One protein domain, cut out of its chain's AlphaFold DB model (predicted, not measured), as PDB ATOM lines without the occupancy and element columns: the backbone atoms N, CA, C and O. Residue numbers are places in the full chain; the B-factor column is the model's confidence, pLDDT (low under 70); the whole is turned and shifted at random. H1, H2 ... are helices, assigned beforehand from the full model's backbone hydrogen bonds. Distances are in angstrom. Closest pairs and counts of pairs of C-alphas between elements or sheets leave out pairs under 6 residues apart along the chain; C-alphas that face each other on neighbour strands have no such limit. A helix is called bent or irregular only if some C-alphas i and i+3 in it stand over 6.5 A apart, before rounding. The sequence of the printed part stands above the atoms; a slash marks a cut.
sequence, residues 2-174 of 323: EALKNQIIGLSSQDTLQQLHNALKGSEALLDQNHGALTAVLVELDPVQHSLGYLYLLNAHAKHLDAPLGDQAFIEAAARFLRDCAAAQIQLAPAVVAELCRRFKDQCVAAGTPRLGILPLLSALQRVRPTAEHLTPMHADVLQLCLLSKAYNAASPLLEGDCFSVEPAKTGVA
ATOM      1  N   GLU A   2     112.059 191.674 158.832       81.38
ATOM      2  CA  GLU A   2     110.868 192.549 158.799       81.38
ATOM      3  C   GLU A   2     111.128 193.959 158.249       81.38
ATOM      4  O   GLU A   2     110.344 194.457 157.448       81.38
ATOM      5  N   ALA A   3     112.260 194.582 158.599       83.12
ATOM      6  CA  ALA A   3     112.637 195.889 158.051       83.12
ATOM      7  C   ALA A   3     112.774 195.863 156.515       83.12
ATOM      8  O   ALA A   3     112.279 196.758 155.835       83.12
ATOM      9  N   LEU A   4     113.377 194.800 155.967       83.81
ATOM     10  CA  LEU A   4     113.516 194.611 154.520       83.81
ATOM     11  C   LEU A   4     112.153 194.366 153.857       83.81
ATOM     12  O   LEU A   4     111.882 194.927 152.803       83.81
ATOM     13  N   LYS A   5     111.273 193.579 154.488       86.81
ATOM     14  CA  LYS A   5     109.888 193.378 154.034       86.81
ATOM     15  C   LYS A   5     109.141 194.712 153.930       86.81
ATOM     16  O   LYS A   5     108.576 195.014 152.885       86.81
ATOM     17  N   ASN A   6     109.191 195.533 154.977       86.44
ATOM     18  CA  ASN A   6     108.524 196.837 154.995       86.44
ATOM     19  C   ASN A   6     109.118 197.794 153.953       86.44
ATOM     20  O   ASN A   6     108.386 198.558 153.330       86.44
ATOM     21  N   GLN A   7     110.428 197.712 153.712       86.31
ATOM     22  CA  GLN A   7     111.094 198.460 152.649       86.31
ATOM     23  C   GLN A   7     110.643 198.010 151.250       86.31
ATOM     24  O   GLN A   7     110.410 198.856 150.392       86.31
ATOM     25  N   ILE A   8     110.477 196.702 151.019       86.44
ATOM     26  CA  ILE A   8     109.945 196.160 149.758       86.44
ATOM     27  C   ILE A   8     108.519 196.665 149.522       86.44
ATOM     28  O   ILE A   8     108.223 197.137 148.430       86.44
ATOM     29  N   ILE A   9     107.659 196.611 150.542       86.25
ATOM     30  CA  ILE A   9     106.267 197.075 150.442       86.25
ATOM     31  C   ILE A   9     106.215 198.590 150.190       86.25
ATOM     32  O   ILE A   9     105.474 199.051 149.325       86.25
ATOM     33  N   GLY A  10     107.036 199.370 150.898       84.56
ATOM     34  CA  GLY A  10     107.058 200.828 150.773       84.56
ATOM     35  C   GLY A  10     107.636 201.352 149.453       84.56
ATOM     36  O   GLY A  10     107.206 202.401 148.982       84.56
ATOM     37  N   LEU A  11     108.587 200.633 148.843       83.62
ATOM     38  CA  LEU A  11     109.297 201.061 147.626       83.62
ATOM     39  C   LEU A  11     108.854 200.312 146.357       83.62
ATOM     40  O   LEU A  11     109.538 200.345 145.335       83.62
ATOM     41  N   SER A  12     107.721 199.609 146.410       80.19
ATOM     42  CA  SER A  12     107.187 198.865 145.258       80.19
ATOM     43  C   SER A  12     106.469 199.745 144.225       80.19
ATOM     44  O   SER A  12     105.972 199.247 143.212       80.19
ATOM     45  N   SER A  13     106.393 201.057 144.469       79.19
ATOM     46  CA  SER A  13     105.808 202.040 143.555       79.19
ATOM     47  C   SER A  13     106.739 202.330 142.369       79.19
ATOM     48  O   SER A  13     107.962 202.291 142.502       79.19
ATOM     49  N   GLN A  14     106.165 202.644 141.198       69.81
ATOM     50  CA  GLN A  14     106.906 202.781 139.931       69.81
ATOM     51  C   GLN A  14     108.065 203.793 139.990       69.81
ATOM     52  O   GLN A  14     109.120 203.537 139.411       69.81
ATOM     53  N   ASP A  15     107.914 204.882 140.746       73.81
ATOM     54  CA  ASP A  15     108.917 205.952 140.838       73.81
ATOM     55  C   ASP A  15     110.141 205.585 141.695       73.81
ATOM     56  O   ASP A  15     111.214 206.169 141.541       73.81
ATOM     57  N   THR A  16     110.016 204.596 142.587       86.94
ATOM     58  CA  THR A  16     111.076 204.228 143.548       86.94
ATOM     59  C   THR A  16     111.755 202.891 143.237       86.94
ATOM     60  O   THR A  16     112.697 202.493 143.928       86.94
ATOM     61  N   LEU A  17     111.382 202.231 142.133       84.56
ATOM     62  CA  LEU A  17     111.876 200.894 141.773       84.56
ATOM     63  C   LEU A  17     113.403 200.805 141.634       84.56
ATOM     64  O   LEU A  17     114.003 199.788 141.985       84.56
ATOM     65  N   GLN A  18     114.061 201.860 141.146       85.31
ATOM     66  CA  GLN A  18     115.527 201.880 141.052       85.31
ATOM     67  C   GLN A  18     116.195 201.934 142.432       85.31
ATOM     68  O   GLN A  18     117.232 201.302 142.643       85.31
ATOM     69  N   GLN A  19     115.594 202.650 143.388       85.75
ATOM     70  CA  GLN A  19     116.079 202.699 144.769       85.75
ATOM     71  C   GLN A  19     115.909 201.333 145.438       85.75
ATOM     72  O   GLN A  19     116.843 200.846 146.078       85.75
ATOM     73  N   LEU A  20     114.763 200.679 145.212       87.31
ATOM     74  CA  LEU A  20     114.512 199.316 145.677       87.31
ATOM     75  C   LEU A  20     115.539 198.325 145.106       87.31
ATOM     76  O   LEU A  20     116.108 197.535 145.855       87.31
ATOM     77  N   HIS A  21     115.837 198.397 143.806       88.50
ATOM     78  CA  HIS A  21     116.838 197.535 143.165       88.50
ATOM     79  C   HIS A  21     118.224 197.657 143.804       88.50
ATOM     80  O   HIS A  21     118.881 196.656 144.094       88.50
ATOM     81  N   ASN A  22     118.667 198.887 144.067       89.19
ATOM     82  CA  ASN A  22     119.966 199.135 144.690       89.19
ATOM     83  C   ASN A  22     120.004 198.644 146.146       89.19
ATOM     84  O   ASN A  22     120.993 198.038 146.559       89.19
ATOM     85  N   ALA A  23     118.920 198.843 146.902       87.62
ATOM     86  CA  ALA A  23     118.798 198.342 148.269       87.62
ATOM     87  C   ALA A  23     118.818 196.804 148.331       87.62
ATOM     88  O   ALA A  23     119.502 196.229 149.181       87.62
ATOM     89  N   LEU A  24     118.125 196.132 147.406       87.06
ATOM     90  CA  LEU A  24     118.092 194.669 147.325       87.06
ATOM     91  C   LEU A  24     119.458 194.087 146.959       87.06
ATOM     92  O   LEU A  24     119.901 193.145 147.612       87.06
ATOM     93  N   LYS A  25     120.173 194.696 146.003       87.38
ATOM     94  CA  LYS A  25     121.564 194.323 145.694       87.38
ATOM     95  C   LYS A  25     122.489 194.452 146.904       87.38
ATOM     96  O   LYS A  25     123.311 193.574 147.138       87.38
ATOM     97  N   GLY A  26     122.349 195.524 147.685       87.31
ATOM     98  CA  GLY A  26     123.118 195.712 148.920       87.31
ATOM     99  C   GLY A  26     122.759 194.712 150.029       87.31
ATOM    100  O   GLY A  26     123.576 194.451 150.908       87.31
ATOM    101  N   SER A  27     121.562 194.125 149.970       87.62
ATOM    102  CA  SER A  27     121.030 193.224 150.999       87.62
ATOM    103  C   SER A  27     121.253 191.736 150.704       87.62
ATOM    104  O   SER A  27     120.859 190.909 151.523       87.62
ATOM    105  N   GLU A  28     121.892 191.363 149.586       84.06
ATOM    106  CA  GLU A  28     122.079 189.950 149.196       84.06
ATOM    107  C   GLU A  28     122.753 189.109 150.295       84.06
ATOM    108  O   GLU A  28     122.291 188.012 150.598       84.06
ATOM    109  N   ALA A  29     123.769 189.651 150.974       84.56
ATOM    110  CA  ALA A  29     124.447 188.952 152.067       84.56
ATOM    111  C   ALA A  29     123.525 188.674 153.272       84.56
ATOM    112  O   ALA A  29     123.654 187.643 153.930       84.56
ATOM    113  N   LEU A  30     122.577 189.577 153.554       86.12
ATOM    114  CA  LEU A  30     121.592 189.388 154.623       86.12
ATOM    115  C   LEU A  30     120.558 188.322 154.252       86.12
ATOM    116  O   LEU A  30     120.087 187.604 155.137       86.12
ATOM    117  N   LEU A  31     120.207 188.219 152.967       85.50
ATOM    118  CA  LEU A  31     119.294 187.191 152.465       85.50
ATOM    119  C   LEU A  31     119.910 185.796 152.583       85.50
ATOM    120  O   LEU A  31     119.242 184.884 153.067       85.50
ATOM    121  N   ASP A  32     121.185 185.655 152.219       85.06
ATOM    122  CA  ASP A  32     121.905 184.381 152.298       85.06
ATOM    123  C   ASP A  32     122.051 183.914 153.775       85.06
ATOM    124  O   ASP A  32     121.881 182.736 154.104       85.06
ATOM    125  N   GLN A  33     122.264 184.842 154.719       86.19
ATOM    126  CA  GLN A  33     122.344 184.526 156.157       86.19
ATOM    127  C   GLN A  33     121.000 184.111 156.777       86.19
ATOM    128  O   GLN A  33     120.972 183.265 157.667       86.19
ATOM    129  N   ASN A  34     119.880 184.677 156.315       85.38
ATOM    130  CA  ASN A  34     118.550 184.479 156.910       85.38
ATOM    131  C   ASN A  34     117.648 183.536 156.092       85.38
ATOM    132  O   ASN A  34     116.424 183.688 156.094       85.38
ATOM    133  N   HIS A  35     118.234 182.553 155.404       82.50
ATOM    134  CA  HIS A  35     117.534 181.674 154.459       82.50
ATOM    135  C   HIS A  35     116.310 180.942 155.049       82.50
ATOM    136  O   HIS A  35     115.301 180.799 154.361       82.50
ATOM    137  N   GLY A  36     116.349 180.547 156.328       81.31
ATOM    138  CA  GLY A  36     115.233 179.861 157.000       81.31
ATOM    139  C   GLY A  36     113.978 180.719 157.223       81.31
ATOM    140  O   GLY A  36     112.881 180.181 157.330       81.31
ATOM    141  N   ALA A  37     114.108 182.050 157.249       84.56
ATOM    142  CA  ALA A  37     112.982 182.972 157.430       84.56
ATOM    143  C   ALA A  37     112.368 183.451 156.099       84.56
ATOM    144  O   ALA A  37     111.328 184.110 156.105       84.56
ATOM    145  N   LEU A  38     112.993 183.140 154.954       84.81
ATOM    146  CA  LEU A  38     112.569 183.638 153.640       84.81
ATOM    147  C   LEU A  38     111.185 183.126 153.243       84.81
ATOM    148  O   LEU A  38     110.374 183.902 152.742       84.81
ATOM    149  N   THR A  39     110.889 181.853 153.506       84.31
ATOM    150  CA  THR A  39     109.611 181.233 153.136       84.31
ATOM    151  C   THR A  39     108.429 181.906 153.832       84.31
ATOM    152  O   THR A  39     107.408 182.140 153.194       84.31
ATOM    153  N   ALA A  40     108.578 182.299 155.103       86.94
ATOM    154  CA  ALA A  40     107.537 183.027 155.832       86.94
ATOM    155  C   ALA A  40     107.263 184.403 155.201       86.94
ATOM    156  O   ALA A  40     106.116 184.757 154.943       86.94
ATOM    157  N   VAL A  41     108.323 185.141 154.857       86.94
ATOM    158  CA  VAL A  41     108.203 186.463 154.219       86.94
ATOM    159  C   VAL A  41     107.593 186.361 152.815       86.94
ATOM    160  O   VAL A  41     106.826 187.235 152.420       86.94
ATOM    161  N   LEU A  42     107.891 185.296 152.063       86.44
ATOM    162  CA  LEU A  42     107.321 185.059 150.732       86.44
ATOM    163  C   LEU A  42     105.803 184.826 150.761       86.44
ATOM    164  O   LEU A  42     105.136 185.161 149.786       86.44
ATOM    165  N   VAL A  43     105.249 184.274 151.845       88.25
ATOM    166  CA  VAL A  43     103.795 184.060 151.984       88.25
ATOM    167  C   VAL A  43     103.047 185.378 152.212       88.25
ATOM    168  O   VAL A  43     101.909 185.522 151.775       88.25
ATOM    169  N   GLU A  44     103.685 186.353 152.860       88.19
ATOM    170  CA  GLU A  44     103.089 187.665 153.150       88.19
ATOM    171  C   GLU A  44     103.170 188.652 151.974       88.19
ATOM    172  O   GLU A  44     102.468 189.665 151.962       88.19
ATOM    173  N   LEU A  45     104.039 188.394 150.992       87.56
ATOM    174  CA  LEU A  45     104.270 189.288 149.860       87.56
ATOM    175  C   LEU A  45     103.426 188.908 148.643       87.56
ATOM    176  O   LEU A  45     103.428 187.767 148.186       87.56
ATOM    177  N   ASP A  46     102.778 189.910 148.047       88.00
ATOM    178  CA  ASP A  46     102.081 189.732 146.774       88.00
ATOM    179  C   ASP A  46     103.075 189.635 145.590       88.00
ATOM    180  O   ASP A  46     103.899 190.544 145.414       88.00
ATOM    181  N   PRO A  47     103.004 188.577 144.755       86.00
ATOM    182  CA  PRO A  47     103.959 188.337 143.672       86.00
ATOM    183  C   PRO A  47     103.817 189.303 142.487       86.00
ATOM    184  O   PRO A  47     104.771 189.441 141.719       86.00
ATOM    185  N   VAL A  48     102.667 189.965 142.316       89.31
ATOM    186  CA  VAL A  48     102.399 190.907 141.216       89.31
ATOM    187  C   VAL A  48     102.845 192.315 141.604       89.31
ATOM    188  O   VAL A  48     103.515 192.988 140.826       89.31
ATOM    189  N   GLN A  49     102.508 192.754 142.817       88.00
ATOM    190  CA  GLN A  49     102.834 194.095 143.304       88.00
ATOM    191  C   GLN A  49     104.304 194.224 143.704       88.00
ATOM    192  O   GLN A  49     104.919 195.255 143.436       88.00
ATOM    193  N   HIS A  50     104.887 193.179 144.300       90.44
ATOM    194  CA  HIS A  50     106.246 193.183 144.855       90.44
ATOM    195  C   HIS A  50     107.202 192.273 144.082       90.44
ATOM    196  O   HIS A  50     108.115 191.684 144.668       90.44
ATOM    197  N   SER A  51     107.006 192.132 142.767       92.00
ATOM    198  CA  SER A  51     107.733 191.164 141.942       92.00
ATOM    199  C   SER A  51     109.256 191.253 142.060       92.00
ATOM    200  O   SER A  51     109.914 190.216 142.063       92.00
ATOM    201  N   LEU A  52     109.833 192.457 142.173       90.50
ATOM    202  CA  LEU A  52     111.284 192.626 142.314       90.50
ATOM    203  C   LEU A  52     111.793 192.077 143.654       90.50
ATOM    204  O   LEU A  52     112.746 191.305 143.678       90.50
ATOM    205  N   GLY A  53     111.149 192.434 144.767       89.69
ATOM    206  CA  GLY A  53     111.516 191.910 146.086       89.69
ATOM    207  C   GLY A  53     111.300 190.399 146.175       89.69
ATOM    208  O   GLY A  53     112.185 189.669 146.620       89.69
ATOM    209  N   TYR A  54     110.161 189.925 145.662       92.19
ATOM    210  CA  TYR A  54     109.824 188.505 145.593       92.19
ATOM    211  C   TYR A  54     110.872 187.711 144.801       92.19
ATOM    212  O   TYR A  54     111.312 186.658 145.253       92.19
ATOM    213  N   LEU A  55     111.342 188.243 143.665       92.50
ATOM    214  CA  LEU A  55     112.401 187.642 142.851       92.50
ATOM    215  C   LEU A  55     113.690 187.413 143.652       92.50
ATOM    216  O   LEU A  55     114.250 186.319 143.604       92.50
ATOM    217  N   TYR A  56     114.172 188.430 144.371       91.50
ATOM    218  CA  TYR A  56     115.411 188.332 145.148       91.50
ATOM    219  C   TYR A  56     115.285 187.344 146.311       91.50
ATOM    220  O   TYR A  56     116.184 186.527 146.517       91.50
ATOM    221  N   LEU A  57     114.158 187.374 147.029       91.81
ATOM    222  CA  LEU A  57     113.874 186.448 148.128       91.81
ATOM    223  C   LEU A  57     113.777 185.002 147.637       91.81
ATOM    224  O   LEU A  57     114.408 184.111 148.204       91.81
ATOM    225  N   LEU A  58     113.033 184.773 146.554       91.56
ATOM    226  CA  LEU A  58     112.863 183.449 145.969       91.56
ATOM    227  C   LEU A  58     114.182 182.915 145.395       91.56
ATOM    228  O   LEU A  58     114.485 181.736 145.556       91.56
ATOM    229  N   ASN A  59     114.999 183.772 144.774       91.50
ATOM    230  CA  ASN A  59     116.317 183.383 144.275       91.50
ATOM    231  C   ASN A  59     117.289 183.040 145.416       91.50
ATOM    232  O   ASN A  59     118.019 182.059 145.311       91.50
ATOM    233  N   ALA A  60     117.287 183.800 146.516       90.44
ATOM    234  CA  ALA A  60     118.083 183.473 147.702       90.44
ATOM    235  C   ALA A  60     117.637 182.142 148.328       90.44
ATOM    236  O   ALA A  60     118.474 181.291 148.622       90.44
ATOM    237  N   HIS A  61     116.327 181.910 148.434       89.75
ATOM    238  CA  HIS A  61     115.791 180.627 148.885       89.75
ATOM    239  C   HIS A  61     116.236 179.474 147.967       89.75
ATOM    240  O   HIS A  61     116.731 178.459 148.451       89.75
ATOM    241  N   ALA A  62     116.185 179.668 146.644       88.56
ATOM    242  CA  ALA A  62     116.625 178.682 145.657       88.56
ATOM    243  C   ALA A  62     118.124 178.336 145.740       88.56
ATOM    244  O   ALA A  62     118.506 177.216 145.402       88.56
ATOM    245  N   LYS A  63     118.991 179.269 146.166       87.69
ATOM    246  CA  LYS A  63     120.436 179.010 146.336       87.69
ATOM    247  C   LYS A  63     120.725 178.024 147.468       87.69
ATOM    248  O   LYS A  63     121.664 177.243 147.353       87.69
ATOM    249  N   HIS A  64     119.953 178.099 148.549       84.25
ATOM    250  CA  HIS A  64     120.129 177.284 149.756       84.25
ATOM    251  C   HIS A  64     119.287 176.004 149.749       84.25
ATOM    252  O   HIS A  64     119.304 175.243 150.712       84.25
ATOM    253  N   LEU A  65     118.549 175.772 148.668       83.94
ATOM    254  CA  LEU A  65     117.688 174.620 148.517       83.94
ATOM    255  C   LEU A  65     118.524 173.379 148.170       83.94
ATOM    256  O   LEU A  65     118.970 173.218 147.032       83.94
ATOM    257  N   ASP A  66     118.724 172.495 149.147       77.44
ATOM    258  CA  ASP A  66     119.399 171.207 148.954       77.44
ATOM    259  C   ASP A  66     118.371 170.076 148.797       77.44
ATOM    260  O   ASP A  66     118.154 169.250 149.682       77.44
ATOM    261  N   ALA A  67     117.657 170.100 147.669       78.56
ATOM    262  CA  ALA A  67     116.615 169.130 147.340       78.56
ATOM    263  C   ALA A  67     117.038 168.274 146.131       78.56
ATOM    264  O   ALA A  67     116.743 168.631 144.986       78.56
ATOM    265  N   PRO A  68     117.714 167.125 146.340       76.00
ATOM    266  CA  PRO A  68     118.192 166.278 145.242       76.00
ATOM    267  C   PRO A  68     117.060 165.610 144.445       76.00
ATOM    268  O   PRO A  68     117.276 165.204 143.307       76.00
ATOM    269  N   LEU A  69     115.861 165.507 145.030       81.88
ATOM    270  CA  LEU A  69     114.647 164.966 144.403       81.88
ATOM    271  C   LEU A  69     113.677 166.061 143.932       81.88
ATOM    272  O   LEU A  69     112.559 165.755 143.530       81.88
ATOM    273  N   GLY A  70     114.091 167.329 143.983       82.56
ATOM    274  CA  GLY A  70     113.229 168.466 143.690       82.56
ATOM    275  C   GLY A  70     112.315 168.853 144.859       82.56
ATOM    276  O   GLY A  70     111.677 168.002 145.476       82.56
ATOM    277  N   ASP A  71     112.221 170.150 145.148       89.12
ATOM    278  CA  ASP A  71     111.258 170.682 146.120       89.12
ATOM    279  C   ASP A  71     109.963 171.117 145.416       89.12
ATOM    280  O   ASP A  71     109.941 172.086 144.651       89.12
ATOM    281  N   GLN A  72     108.869 170.400 145.683       89.81
ATOM    282  CA  GLN A  72     107.559 170.675 145.086       89.81
ATOM    283  C   GLN A  72     106.975 172.024 145.519       89.81
ATOM    284  O   GLN A  72     106.382 172.716 144.692       89.81
ATOM    285  N   ALA A  73     107.172 172.433 146.776       90.00
ATOM    286  CA  ALA A  73     106.657 173.704 147.276       90.00
ATOM    287  C   ALA A  73     107.375 174.878 146.598       90.00
ATOM    288  O   ALA A  73     106.738 175.846 146.173       90.00
ATOM    289  N   PHE A  74     108.694 174.761 146.416       91.88
ATOM    290  CA  PHE A  74     109.461 175.732 145.640       91.88
ATOM    291  C   PHE A  74     109.028 175.764 144.171       91.88
ATOM    292  O   PHE A  74     108.830 176.848 143.622       91.88
ATOM    293  N   ILE A  75     108.866 174.600 143.529       93.00
ATOM    294  CA  ILE A  75     108.427 174.508 142.127       93.00
ATOM    295  C   ILE A  75     107.072 175.199 141.950       93.00
ATOM    296  O   ILE A  75     106.912 175.990 141.022       93.00
ATOM    297  N   GLU A  76     106.113 174.962 142.841       92.56
ATOM    298  CA  GLU A  76     104.789 175.579 142.768       92.56
ATOM    299  C   GLU A  76     104.847 177.101 142.979       92.56
ATOM    300  O   GLU A  76     104.308 177.862 142.166       92.56
ATOM    301  N   ALA A  77     105.562 177.563 144.011       91.88
ATOM    302  CA  ALA A  77     105.730 178.987 144.296       91.88
ATOM    303  C   ALA A  77     106.439 179.724 143.147       91.88
ATOM    304  O   ALA A  77     105.975 180.772 142.684       91.88
ATOM    305  N   ALA A  78     107.526 179.150 142.627       93.69
ATOM    306  CA  ALA A  78     108.269 179.703 141.503       93.69
ATOM    307  C   ALA A  78     107.444 179.692 140.212       93.69
ATOM    308  O   ALA A  78     107.422 180.692 139.496       93.69
ATOM    309  N   ALA A  79     106.714 178.612 139.921       94.31
ATOM    310  CA  ALA A  79     105.854 178.535 138.743       94.31
ATOM    311  C   ALA A  79     104.736 179.588 138.775       94.31
ATOM    312  O   ALA A  79     104.447 180.207 137.747       94.31
ATOM    313  N   ARG A  80     104.129 179.818 139.946       93.69
ATOM    314  CA  ARG A  80     103.135 180.878 140.150       93.69
ATOM    315  C   ARG A  80     103.750 182.258 139.931       93.69
ATOM    316  O   ARG A  80     103.234 183.035 139.135       93.69
ATOM    317  N   PHE A  81     104.893 182.529 140.556       94.44
ATOM    318  CA  PHE A  81     105.600 183.796 140.391       94.44
ATOM    319  C   PHE A  81     105.971 184.078 138.925       94.44
ATOM    320  O   PHE A  81     105.653 185.143 138.403       94.44
ATOM    321  N   LEU A  82     106.583 183.117 138.229       93.88
ATOM    322  CA  LEU A  82     107.007 183.257 136.829       93.88
ATOM    323  C   LEU A  82     105.833 183.506 135.865       93.88
ATOM    324  O   LEU A  82     106.009 184.123 134.813       93.88
ATOM    325  N   ARG A  83     104.633 183.036 136.219       93.44
ATOM    326  CA  ARG A  83     103.410 183.278 135.450       93.44
ATOM    327  C   ARG A  83     102.777 184.637 135.704       93.44
ATOM    328  O   ARG A  83     102.158 185.153 134.778       93.44
ATOM    329  N   ASP A  84     102.898 185.182 136.911       91.56
ATOM    330  CA  ASP A  84     102.087 186.321 137.356       91.56
ATOM    331  C   ASP A  84     102.920 187.603 137.587       91.56
ATOM    332  O   ASP A  84     102.356 188.681 137.747       91.56
ATOM    333  N   CYS A  85     104.256 187.530 137.540       90.81
ATOM    334  CA  CYS A  85     105.145 188.662 137.816       90.81
ATOM    335  C   CYS A  85     104.953 189.878 136.883       90.81
ATOM    336  O   CYS A  85     104.580 189.762 135.708       90.81
ATOM    337  N   ALA A  86     105.254 191.070 137.405       91.69
ATOM    338  CA  ALA A  86     105.185 192.334 136.681       91.69
ATOM    339  C   ALA A  86     106.422 192.552 135.792       91.69
ATOM    340  O   ALA A  86     107.553 192.633 136.277       91.69
ATOM    341  N   ALA A  87     106.198 192.722 134.483       89.88
ATOM    342  CA  ALA A  87     107.259 192.881 133.482       89.88
ATOM    343  C   ALA A  87     108.208 194.059 133.783       89.88
ATOM    344  O   ALA A  87     109.425 193.893 133.753       89.88
ATOM    345  N   ALA A  88     107.665 195.225 134.153       87.88
ATOM    346  CA  ALA A  88     108.455 196.430 134.424       87.88
ATOM    347  C   ALA A  88     109.465 196.245 135.572       87.88
ATOM    348  O   ALA A  88     110.570 196.777 135.525       87.88
ATOM    349  N   GLN A  89     109.100 195.462 136.590       89.62
ATOM    350  CA  GLN A  89     109.955 195.219 137.749       89.62
ATOM    351  C   GLN A  89     111.042 194.182 137.447       89.62
ATOM    352  O   GLN A  89     112.212 194.402 137.754       89.62
ATOM    353  N   ILE A  90     110.686 193.062 136.814       89.62
ATOM    354  CA  ILE A  90     111.644 191.978 136.547       89.62
ATOM    355  C   ILE A  90     112.698 192.365 135.496       89.62
ATOM    356  O   ILE A  90     113.827 191.876 135.548       89.62
ATOM    357  N   GLN A  91     112.361 193.281 134.579       90.88
ATOM    358  CA  GLN A  91     113.287 193.810 133.572       90.88
ATOM    359  C   GLN A  91     114.433 194.642 134.180       90.88
ATOM    360  O   GLN A  91     115.453 194.830 133.521       90.88
ATOM    361  N   LEU A  92     114.328 195.085 135.442       89.69
ATOM    362  CA  LEU A  92     115.419 195.772 136.155       89.69
ATOM    363  C   LEU A  92     116.543 194.817 136.594       89.69
ATOM    364  O   LEU A  92     117.683 195.245 136.806       89.69
ATOM    365  N   ALA A  93     116.237 193.522 136.731       89.31
ATOM    366  CA  ALA A  93     117.145 192.507 137.260       89.31
ATOM    367  C   ALA A  93     117.213 191.238 136.376       89.31
ATOM    368  O   ALA A  93     117.069 190.124 136.889       89.31
ATOM    369  N   PRO A  94     117.501 191.351 135.062       88.81
ATOM    370  CA  PRO A  94     117.430 190.229 134.117       88.81
ATOM    371  C   PRO A  94     118.371 189.071 134.481       88.81
ATOM    372  O   PRO A  94     118.023 187.905 134.307       88.81
ATOM    373  N   ALA A  95     119.543 189.370 135.050       88.19
ATOM    374  CA  ALA A  95     120.501 188.357 135.491       88.19
ATOM    375  C   ALA A  95     119.970 187.498 136.656       88.19
ATOM    376  O   ALA A  95     120.188 186.287 136.673       88.19
ATOM    377  N   VAL A  96     119.252 188.113 137.604       90.31
ATOM    378  CA  VAL A  96     118.661 187.414 138.759       90.31
ATOM    379  C   VAL A  96     117.492 186.550 138.301       90.31
ATOM    380  O   VAL A  96     117.393 185.396 138.708       90.31
ATOM    381  N   VAL A  97     116.663 187.055 137.378       91.81
ATOM    382  CA  VAL A  97     115.590 186.256 136.766       91.81
ATOM    383  C   VAL A  97     116.154 185.055 136.012       91.81
ATOM    384  O   VAL A  97     115.653 183.945 136.171       91.81
ATOM    385  N   ALA A  98     117.219 185.246 135.230       90.62
ATOM    386  CA  ALA A  98     117.865 184.156 134.510       90.62
ATOM    387  C   ALA A  98     118.472 183.103 135.454       90.62
ATOM    388  O   ALA A  98     118.475 181.920 135.122       90.62
ATOM    389  N   GLU A  99     119.005 183.489 136.619       90.12
ATOM    390  CA  GLU A  99     119.452 182.532 137.645       90.12
ATOM    391  C   GLU A  99     118.274 181.770 138.257       90.12
ATOM    392  O   GLU A  99     118.292 180.539 138.250       90.12
ATOM    393  N   LEU A 100     117.216 182.469 138.682       92.81
ATOM    394  CA  LEU A 100     116.018 181.834 139.234       92.81
ATOM    395  C   LEU A 100     115.411 180.826 138.246       92.81
ATOM    396  O   LEU A 100     115.077 179.710 138.629       92.81
ATOM    397  N   CYS A 101     115.301 181.193 136.967       93.12
ATOM    398  CA  CYS A 101     114.760 180.321 135.923       93.12
ATOM    399  C   CYS A 101     115.612 179.066 135.709       93.12
ATOM    400  O   CYS A 101     115.064 177.975 135.537       93.12
ATOM    401  N   ARG A 102     116.943 179.199 135.765       90.19
ATOM    402  CA  ARG A 102     117.867 178.059 135.697       90.19
ATOM    403  C   ARG A 102     117.690 177.131 136.895       90.19
ATOM    404  O   ARG A 102     117.535 175.931 136.697       90.19
ATOM    405  N   ARG A 103     117.606 177.677 138.112       90.12
ATOM    406  CA  ARG A 103     117.359 176.893 139.335       90.12
ATOM    407  C   ARG A 103     116.000 176.203 139.310       90.12
ATOM    408  O   ARG A 103     115.918 175.016 139.596       90.12
ATOM    409  N   PHE A 104     114.950 176.909 138.900       93.25
ATOM    410  CA  PHE A 104     113.613 176.345 138.728       93.25
ATOM    411  C   PHE A 104     113.601 175.177 137.735       93.25
ATOM    412  O   PHE A 104     113.040 174.120 138.023       93.25
ATOM    413  N   LYS A 105     114.269 175.334 136.587       92.12
ATOM    414  CA  LYS A 105     114.461 174.255 135.614       92.12
ATOM    415  C   LYS A 105     115.176 173.060 136.246       92.12
ATOM    416  O   LYS A 105     114.694 171.940 136.103       92.12
ATOM    417  N   ASP A 106     116.293 173.289 136.932       90.06
ATOM    418  CA  ASP A 106     117.080 172.220 137.555       90.06
ATOM    419  C   ASP A 106     116.249 171.461 138.604       90.06
ATOM    420  O   ASP A 106     116.271 170.232 138.625       90.06
ATOM    421  N   GLN A 107     115.417 172.163 139.380       90.06
ATOM    422  CA  GLN A 107     114.466 171.559 140.321       90.06
ATOM    423  C   GLN A 107     113.368 170.745 139.618       90.06
ATOM    424  O   GLN A 107     113.072 169.629 140.038       90.06
ATOM    425  N   CYS A 108     112.809 171.230 138.504       90.81
ATOM    426  CA  CYS A 108     111.840 170.462 137.706       90.81
ATOM    427  C   CYS A 108     112.452 169.178 137.122       90.81
ATOM    428  O   CYS A 108     111.773 168.157 136.993       90.81
ATOM    429  N   VAL A 109     113.732 169.229 136.738       90.19
ATOM    430  CA  VAL A 109     114.478 168.063 136.248       90.19
ATOM    431  C   VAL A 109     114.764 167.089 137.391       90.19
ATOM    432  O   VAL A 109     114.539 165.893 137.215       90.19
ATOM    433  N   ALA A 110     115.194 167.583 138.557       89.19
ATOM    434  CA  ALA A 110     115.423 166.775 139.756       89.19
ATOM    435  C   ALA A 110     114.140 166.070 140.237       89.19
ATOM    436  O   ALA A 110     114.178 164.893 140.584       89.19
ATOM    437  N   ALA A 111     112.992 166.746 140.140       88.94
ATOM    438  CA  ALA A 111     111.666 166.194 140.428       88.94
ATOM    439  C   ALA A 111     111.153 165.179 139.389       88.94
ATOM    440  O   ALA A 111     110.028 164.691 139.509       88.94
ATOM    441  N   GLY A 112     111.905 164.907 138.317       87.88
ATOM    442  CA  GLY A 112     111.490 163.993 137.249       87.88
ATOM    443  C   GLY A 112     110.314 164.493 136.399       87.88
ATOM    444  O   GLY A 112     109.785 163.745 135.579       87.88
ATOM    445  N   THR A 113     109.908 165.759 136.540       90.06
ATOM    446  CA  THR A 113     108.743 166.348 135.855       90.06
ATOM    447  C   THR A 113     109.120 167.578 135.008       90.06
ATOM    448  O   THR A 113     108.492 168.635 135.108       90.06
ATOM    449  N   PRO A 114     110.082 167.463 134.064       89.00
ATOM    450  CA  PRO A 114     110.591 168.600 133.283       89.00
ATOM    451  C   PRO A 114     109.522 169.296 132.426       89.00
ATOM    452  O   PRO A 114     109.686 170.448 132.032       89.00
ATOM    453  N   ARG A 115     108.404 168.618 132.139       91.19
ATOM    454  CA  ARG A 115     107.282 169.178 131.377       91.19
ATOM    455  C   ARG A 115     106.585 170.329 132.113       91.19
ATOM    456  O   ARG A 115     106.119 171.255 131.453       91.19
ATOM    457  N   LEU A 116     106.519 170.282 133.447       90.81
ATOM    458  CA  LEU A 116     105.831 171.297 134.255       90.81
ATOM    459  C   LEU A 116     106.520 172.663 134.168       90.81
ATOM    460  O   LEU A 116     105.848 173.691 134.174       90.81
ATOM    461  N   GLY A 117     107.843 172.677 133.991       91.94
ATOM    462  CA  GLY A 117     108.618 173.912 133.907       91.94
ATOM    463  C   GLY A 117     108.468 174.685 132.591       91.94
ATOM    464  O   GLY A 117     108.833 175.856 132.533       91.94
ATOM    465  N   ILE A 118     107.908 174.080 131.535       93.62
ATOM    466  CA  ILE A 118     107.879 174.692 130.195       93.62
ATOM    467  C   ILE A 118     106.976 175.933 130.155       93.62
ATOM    468  O   ILE A 118     107.416 177.002 129.735       93.62
ATOM    469  N   LEU A 119     105.718 175.813 130.592       93.69
ATOM    470  CA  LEU A 119     104.749 176.915 130.508       93.69
ATOM    471  C   LEU A 119     105.100 178.109 131.415       93.69
ATOM    472  O   LEU A 119     105.018 179.244 130.933       93.69
ATOM    473  N   PRO A 120     105.523 177.912 132.682       95.06
ATOM    474  CA  PRO A 120     105.962 179.021 133.524       95.06
ATOM    475  C   PRO A 120     107.166 179.759 132.941       95.06
ATOM    476  O   PRO A 120     107.169 180.987 132.906       95.06
ATOM    477  N   LEU A 121     108.153 179.035 132.400       94.00
ATOM    478  CA  LEU A 121     109.315 179.669 131.777       94.00
ATOM    479  C   LEU A 121     108.959 180.426 130.496       94.00
ATOM    480  O   LEU A 121     109.485 181.514 130.289       94.00
ATOM    481  N   LEU A 122     108.051 179.908 129.663       93.06
ATOM    482  CA  LEU A 122     107.544 180.649 128.501       93.06
ATOM    483  C   LEU A 122     106.822 181.940 128.922       93.06
ATOM    484  O   LEU A 122     107.037 182.991 128.319       93.06
ATOM    485  N   SER A 123     106.018 181.873 129.987       92.06
ATOM    486  CA  SER A 123     105.292 183.028 130.536       92.06
ATOM    487  C   SER A 123     106.240 184.096 131.084       92.06
ATOM    488  O   SER A 123     106.013 185.291 130.882       92.06
ATOM    489  N   ALA A 124     107.317 183.677 131.748       91.81
ATOM    490  CA  ALA A 124     108.346 184.581 132.239       91.81
ATOM    491  C   ALA A 124     109.200 185.149 131.100       91.81
ATOM    492  O   ALA A 124     109.492 186.342 131.089       91.81
ATOM    493  N   LEU A 125     109.541 184.340 130.093       91.44
ATOM    494  CA  LEU A 125     110.306 184.772 128.921       91.44
ATOM    495  C   LEU A 125     109.611 185.931 128.198       91.44
ATOM    496  O   LEU A 125     110.269 186.909 127.847       91.44
ATOM    497  N   GLN A 126     108.287 185.857 128.033       90.44
ATOM    498  CA  GLN A 126     107.486 186.931 127.433       90.44
ATOM    499  C   GLN A 126     107.532 188.245 128.223       90.44
ATOM    500  O   GLN A 126     107.400 189.308 127.627       90.44
ATOM    501  N   ARG A 127     107.735 188.183 129.543       90.12
ATOM    502  CA  ARG A 127     107.775 189.359 130.423       90.12
ATOM    503  C   ARG A 127     109.176 189.945 130.570       90.12
ATOM    504  O   ARG A 127     109.331 191.160 130.651       90.12
ATOM    505  N   VAL A 128     110.197 189.090 130.617       89.12
ATOM    506  CA  VAL A 128     111.602 189.500 130.776       89.12
ATOM    507  C   VAL A 128     112.129 190.146 129.504       89.12
ATOM    508  O   VAL A 128     112.944 191.063 129.569       89.12
ATOM    509  N   ARG A 129     111.692 189.669 128.335       88.00
ATOM    510  CA  ARG A 129     112.166 190.214 127.066       88.00
ATOM    511  C   ARG A 129     111.597 191.623 126.834       88.00
ATOM    512  O   ARG A 129     110.384 191.801 126.931       88.00
ATOM    513  N   PRO A 130     112.435 192.611 126.472       84.00
ATOM    514  CA  PRO A 130     111.944 193.931 126.084       84.00
ATOM    515  C   PRO A 130     111.126 193.883 124.789       84.00
ATOM    516  O   PRO A 130     110.097 194.544 124.681       84.00
ATOM    517  N   THR A 131     111.558 193.080 123.809       84.75
ATOM    518  CA  THR A 131     110.831 192.879 122.548       84.75
ATOM    519  C   THR A 131     110.805 191.410 122.121       84.75
ATOM    520  O   THR A 131     111.665 190.617 122.511       84.75
ATOM    521  N   ALA A 132     109.817 191.072 121.281       83.31
ATOM    522  CA  ALA A 132     110.083 190.508 119.950       83.31
ATOM    523  C   ALA A 132     111.310 189.596 119.788       83.31
ATOM    524  O   ALA A 132     111.264 188.363 119.800       83.31
ATOM    525  N   GLU A 133     112.402 190.308 119.567       85.50
ATOM    526  CA  GLU A 133     113.582 189.865 118.844       85.50
ATOM    527  C   GLU A 133     114.759 189.635 119.792       85.50
ATOM    528  O   GLU A 133     115.830 189.209 119.360       85.50
ATOM    529  N   HIS A 134     114.582 189.938 121.084       88.06
ATOM    530  CA  HIS A 134     115.636 189.838 122.083       88.06
ATOM    531  C   HIS A 134     115.836 188.400 122.537       88.06
ATOM    532  O   HIS A 134     114.957 187.794 123.159       88.06
ATOM    533  N   LEU A 135     117.041 187.886 122.300       88.38
ATOM    534  CA  LEU A 135     117.450 186.603 122.843       88.38
ATOM    535  C   LEU A 135     117.750 186.733 124.341       88.38
ATOM    536  O   LEU A 135     118.446 187.643 124.784       88.38
ATOM    537  N   THR A 136     117.259 185.774 125.118       89.94
ATOM    538  CA  THR A 136     117.515 185.657 126.560       89.94
ATOM    539  C   THR A 136     118.053 184.260 126.885       89.94
ATOM    540  O   THR A 136     117.699 183.308 126.178       89.94
ATOM    541  N   PRO A 137     118.832 184.082 127.972       87.31
ATOM    542  CA  PRO A 137     119.317 182.760 128.399       87.31
ATOM    543  C   PRO A 137     118.203 181.713 128.552       87.31
ATOM    544  O   PRO A 137     118.388 180.534 128.257       87.31
ATOM    545  N   MET A 138     117.005 182.177 128.922       89.62
ATOM    546  CA  MET A 138     115.817 181.353 129.137       89.62
ATOM    547  C   MET A 138     115.378 180.579 127.886       89.62
ATOM    548  O   MET A 138     114.748 179.532 128.017       89.62
ATOM    549  N   HIS A 139     115.710 181.050 126.677       90.44
ATOM    550  CA  HIS A 139     115.383 180.324 125.446       90.44
ATOM    551  C   HIS A 139     116.058 178.947 125.429       90.44
ATOM    552  O   HIS A 139     115.412 177.942 125.135       90.44
ATOM    553  N   ALA A 140     117.341 178.885 125.796       88.94
ATOM    554  CA  ALA A 140     118.078 177.628 125.867       88.94
ATOM    555  C   ALA A 140     117.508 176.698 126.950       88.94
ATOM    556  O   ALA A 140     117.370 175.498 126.715       88.94
ATOM    557  N   ASP A 141     117.121 177.251 128.104       90.38
ATOM    558  CA  ASP A 141     116.530 176.497 129.215       90.38
ATOM    559  C   ASP A 141     115.180 175.861 128.840       90.38
ATOM    560  O   ASP A 141     114.956 174.675 129.097       90.38
ATOM    561  N   VAL A 142     114.294 176.608 128.169       92.88
ATOM    562  CA  VAL A 142     112.998 176.085 127.704       92.88
ATOM    563  C   VAL A 142     113.185 175.000 126.649       92.88
ATOM    564  O   VAL A 142     112.532 173.955 126.711       92.88
ATOM    565  N   LEU A 143     114.088 175.212 125.687       92.12
ATOM    566  CA  LEU A 143     114.382 174.219 124.651       92.12
ATOM    567  C   LEU A 143     114.942 172.932 125.265       92.12
ATOM    568  O   LEU A 143     114.547 171.836 124.865       92.12
ATOM    569  N   GLN A 144     115.791 173.051 126.286       89.88
ATOM    570  CA  GLN A 144     116.302 171.910 127.033       89.88
ATOM    571  C   GLN A 144     115.173 171.115 127.713       89.88
ATOM    572  O   GLN A 144     115.129 169.891 127.578       89.88
ATOM    573  N   LEU A 145     114.229 171.777 128.392       90.06
ATOM    574  CA  LEU A 145     113.067 171.096 128.982       90.06
ATOM    575  C   LEU A 145     112.194 170.412 127.924       90.06
ATOM    576  O   LEU A 145     111.726 169.293 128.146       90.06
ATOM    577  N   CYS A 146     112.002 171.040 126.761       92.75
ATOM    578  CA  CYS A 146     111.276 170.440 125.638       92.75
ATOM    579  C   CYS A 146     111.961 169.160 125.140       92.75
ATOM    580  O   CYS A 146     111.280 168.179 124.845       92.75
ATOM    581  N   LEU A 147     113.297 169.144 125.077       90.19
ATOM    582  CA  LEU A 147     114.067 167.956 124.698       90.19
ATOM    583  C   LEU A 147     113.932 166.837 125.736       90.19
ATOM    584  O   LEU A 147     113.638 165.701 125.363       90.19
ATOM    585  N   LEU A 148     114.095 167.156 127.026       88.38
ATOM    586  CA  LEU A 148     114.009 166.187 128.125       88.38
ATOM    587  C   LEU A 148     112.613 165.565 128.247       88.38
ATOM    588  O   LEU A 148     112.477 164.357 128.417       88.38
ATOM    589  N   SER A 149     111.569 166.381 128.112       90.50
ATOM    590  CA  SER A 149     110.170 165.938 128.165       90.50
ATOM    591  C   SER A 149     109.641 165.376 126.840       90.50
ATOM    592  O   SER A 149     108.495 164.933 126.785       90.50
ATOM    593  N   LYS A 150     110.442 165.422 125.763       90.62
ATOM    594  CA  LYS A 150     110.035 165.105 124.379       90.62
ATOM    595  C   LYS A 150     108.817 165.913 123.892       90.62
ATOM    596  O   LYS A 150     108.126 165.512 122.958       90.62
ATOM    597  N   ALA A 151     108.549 167.068 124.500       91.12
ATOM    598  CA  ALA A 151     107.416 167.936 124.192       91.12
ATOM    599  C   ALA A 151     107.782 168.998 123.137       91.12
ATOM    600  O   ALA A 151     107.678 170.199 123.378       91.12
ATOM    601  N   TYR A 152     108.205 168.572 121.943       91.38
ATOM    602  CA  TYR A 152     108.728 169.480 120.909       91.38
ATOM    603  C   TYR A 152     107.712 170.524 120.413       91.38
ATOM    604  O   TYR A 152     108.083 171.632 120.024       91.38
ATOM    605  N   ASN A 153     106.417 170.203 120.461       90.81
ATOM    606  CA  ASN A 153     105.354 171.116 120.030       90.81
ATOM    607  C   ASN A 153     105.297 172.389 120.884       90.81
ATOM    608  O   ASN A 153     105.005 173.460 120.358       90.81
ATOM    609  N   ALA A 154     105.653 172.299 122.170       89.88
ATOM    610  CA  ALA A 154     105.639 173.443 123.078       89.88
ATOM    611  C   ALA A 154     106.676 174.522 122.709       89.88
ATOM    612  O   ALA A 154     106.535 175.671 123.110       89.88
ATOM    613  N   ALA A 155     107.685 174.177 121.903       89.19
ATOM    614  CA  ALA A 155     108.724 175.099 121.454       89.19
ATOM    615  C   ALA A 155     108.387 175.865 120.160       89.19
ATOM    616  O   ALA A 155     109.219 176.647 119.710       89.19
ATOM    617  N   SER A 156     107.199 175.669 119.560       88.56
ATOM    618  CA  SER A 156     106.751 176.423 118.362       88.56
ATOM    619  C   SER A 156     107.047 177.918 118.436       88.56
ATOM    620  O   SER A 156     107.752 178.413 117.557       88.56
ATOM    621  N   PRO A 157     106.596 178.631 119.493       87.56
ATOM    622  CA  PRO A 157     106.735 180.083 119.536       87.56
ATOM    623  C   PRO A 157     108.197 180.543 119.577       87.56
ATOM    624  O   PRO A 157     108.490 181.660 119.172       87.56
ATOM    625  N   LEU A 158     109.119 179.692 120.043       87.19
ATOM    626  CA  LEU A 158     110.548 180.010 120.124       87.19
ATOM    627  C   LEU A 158     111.315 179.695 118.835       87.19
ATOM    628  O   LEU A 158     112.411 180.215 118.641       87.19
ATOM    629  N   LEU A 159     110.788 178.797 117.998       85.75
ATOM    630  CA  LEU A 159     111.413 178.412 116.732       85.75
ATOM    631  C   LEU A 159     110.913 179.258 115.561       85.75
ATOM    632  O   LEU A 159     111.696 179.531 114.653       85.75
ATOM    633  N   GLU A 160     109.633 179.635 115.593       84.94
ATOM    634  CA  GLU A 160     108.978 180.492 114.597       84.94
ATOM    635  C   GLU A 160     109.316 181.972 114.798       84.94
ATOM    636  O   GLU A 160     109.411 182.713 113.826       84.94
ATOM    637  N   GLY A 161     109.520 182.402 116.047       78.69
ATOM    638  CA  GLY A 161     110.029 183.734 116.343       78.69
ATOM    639  C   GLY A 161     111.527 183.809 116.068       78.69
ATOM    640  O   GLY A 161     112.304 183.052 116.649       78.69
ATOM    641  N   ASP A 162     111.945 184.731 115.208       73.12
ATOM    642  CA  ASP A 162     113.361 185.004 114.999       73.12
ATOM    643  C   ASP A 162     113.895 185.981 116.059       73.12
ATOM    644  O   ASP A 162     113.406 187.102 116.215       73.12
ATOM    645  N   CYS A 163     114.925 185.558 116.796       79.50
ATOM    646  CA  CYS A 163     115.640 186.412 117.744       79.50
ATOM    647  C   CYS A 163     116.903 186.980 117.088       79.50
ATOM    648  O   CYS A 163     117.953 186.338 117.095       79.50
ATOM    649  N   PHE A 164     116.806 188.180 116.516       77.94
ATOM    650  CA  PHE A 164     117.931 188.842 115.845       77.94
ATOM    651  C   PHE A 164     118.787 189.702 116.787       77.94
ATOM    652  O   PHE A 164     119.950 189.977 116.491       77.94
ATOM    653  N   SER A 165     118.228 190.119 117.927       82.00
ATOM    654  CA  SER A 165     118.826 191.122 118.809       82.00
ATOM    655  C   SER A 165     119.465 190.474 120.040       82.00
ATOM    656  O   SER A 165     118.785 189.942 120.920       82.00
ATOM    657  N   VAL A 166     120.795 190.545 120.137       81.75
ATOM    658  CA  VAL A 166     121.574 190.041 121.281       81.75
ATOM    659  C   VAL A 166     122.119 191.238 122.059       81.75
ATOM    660  O   VAL A 166     123.124 191.833 121.679       81.75
ATOM    661  N   GLU A 167     121.454 191.600 123.161       80.94
ATOM    662  CA  GLU A 167     121.845 192.728 124.021       80.94
ATOM    663  C   GLU A 167     122.190 192.246 125.444       80.94
ATOM    664  O   GLU A 167     121.295 192.160 126.298       80.94
ATOM    665  N   PRO A 168     123.474 191.959 125.745       81.12
ATOM    666  CA  PRO A 168     123.902 191.463 127.058       81.12
ATOM    667  C   PRO A 168     123.536 192.389 128.221       81.12
ATOM    668  O   PRO A 168     123.185 191.909 129.295       81.12
ATOM    669  N   ALA A 169     123.554 193.707 128.003       78.94
ATOM    670  CA  ALA A 169     123.223 194.692 129.032       78.94
ATOM    671  C   ALA A 169     121.759 194.606 129.502       78.94
ATOM    672  O   ALA A 169     121.486 194.814 130.681       78.94
ATOM    673  N   LYS A 170     120.826 194.275 128.598       77.50
ATOM    674  CA  LYS A 170     119.383 194.222 128.892       77.50
ATOM    675  C   LYS A 170     118.884 192.826 129.255       77.50
ATOM    676  O   LYS A 170     117.908 192.696 129.977       77.50
ATOM    677  N   THR A 171     119.525 191.781 128.737       78.38
ATOM    678  CA  THR A 171     119.022 190.398 128.843       78.38
ATOM    679  C   THR A 171     119.925 189.480 129.661       78.38
ATOM    680  O   THR A 171     119.523 188.368 129.995       78.38
ATOM    681  N   GLY A 172     121.149 189.914 129.981       78.19
ATOM    682  CA  GLY A 172     122.145 189.082 130.653       78.19
ATOM    683  C   GLY A 172     122.661 187.917 129.804       78.19
ATOM    684  O   GLY A 172     123.264 187.002 130.360       78.19
ATOM    685  N   VAL A 173     122.419 187.925 128.487       83.50
ATOM    686  CA  VAL A 173     122.803 186.838 127.578       83.50
ATOM    687  C   VAL A 173     124.321 186.685 127.476       83.50
ATOM    688  O   VAL A 173     125.042 187.645 127.190       83.50
ATOM    689  N   ALA A 174     124.813 185.466 127.700       82.94
ATOM    690  CA  ALA A 174     126.200 185.102 127.451       82.94
ATOM    691  C   ALA A 174     126.361 184.489 126.046       82.94
ATOM    692  O   ALA A 174     125.427 183.881 125.518       82.94
TER     693      ALA A 174
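What this domain is: This is residues 2 to 174 of the 323 residues of the protein "COP9 signalosome complex subunit 3" of Monoraphidium neglectum (UniProt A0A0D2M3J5). Look for a slab of helices set one after another along its longest axis in nearly the order of the chain: a group of H1 to H4 at one end, then H5, then an up-and-down bundle of H6, H8, H9 and H10, and H11 at the other end. H5 lies between the two halves, packing on H2, H3 and H4 on one side and on H8 on the other, while short H7 and H12 lie by the ends of bundle helices. The printed part has 173 residues with twelve named helices, H1 to H12 in that order, and no named strand, and the class is all helix. It is compact, with a radius of gyration of the C-alphas of 15.8 A, and spans 46 by 36 by 24 A.

Where its parts are: Find C-alpha 2 at (110.868, 192.549, 158.799); from there H1 runs through residues 2 to 10. Next come H2, residues 14 to 26, 19.8 A long, H3, residues 28 to 33, and H4, residues 35 to 44, 15.7 A long. H2 is irregular, with C-alphas 15 and 18 7.8 A apart, and H4 only just so, with C-alphas 36 and 39 7.0 A apart. H5 covers residues 51 to 63, 18.1 A, and H6 residues 72 to 84, 18.3 A. After H7, residues 87 to 90, start at C-alpha 94, (117.430, 190.229, 134.117), for H8, residues 94 to 110, the longest helix at 24.2 A. H9, residues 118 to 128, and H10, residues 138 to 148, are each 15.3 A long. H11, residues 152 to 160, 12.7 A, is irregular, with C-alphas 154 and 157 7.6 A apart. H12, residues 168 to 171, ends at C-alpha 171, (119.022, 190.398, 128.843).

How they stand to each other: Begin at H1, which touches no helix; it is close to but not clearly touching H5, with the C-alphas of Ile 8 and Gly 53 closest at 5.8 A. H5 is the hub, touching six helices. With residues 52 to 56 alone it touches H2, closest at the C-alphas of Leu 24 and Tyr 56, 7.2 A. It touches H3 at Asp 32 and Ala 60, their C-alphas 6.0 A apart, at a steep tilt of 46 degrees. H4 and H5 form a helical hairpin, closest at the C-alphas of His 35 and His 61, 5.9 A. Onward, H5 touches H8 at a steep tilt of 46 degrees, the C-alphas of Asn 59 and Leu 100 closest at 5.3 A. H6, H8, H9 and H10 are a bundle, up and down, each running against the one before it. In it H6 touches H9, the C-alphas of Leu 82 and Ala 124 closest at 5.0 A. H9 and H10, a hairpin, stand at a shallow tilt of 9 degrees, opposite ways, with the C-alphas of Ile 118 and Val 142 closest at 5.9 A. H7 touches H9 at the C-alphas of Ala 87 and Arg 127, 4.7 A. H11 touches H10, the C-alphas of Cys 146 and Tyr 152 closest at 5.5 A. H12 only just touches H8, with 3 pairs of C-alphas within 8 A, the closest being Pro 94 and Thr 171 at 5.5 A. H1 and H11 are apart. In H1, H3, H5, H6, H8 and H10 every O i to N i+4 pair is within hydrogen-bond range; in H2 7 of 9 are, in H4 3 of 6, in H9 6 of 7 and in H11 2 of 5, beside 4 of 6 O i to N i+3 pairs, while H7 and H12 are too short for an O i to N i+4 pair.

The domain as a whole: The two C-alphas farthest apart are those of Ala 3 and Glu 160, 46.2 A. The printed part has no cut, and no link is long. The mean pLDDT of the printed part is 87.7, and residue 14 is under 70.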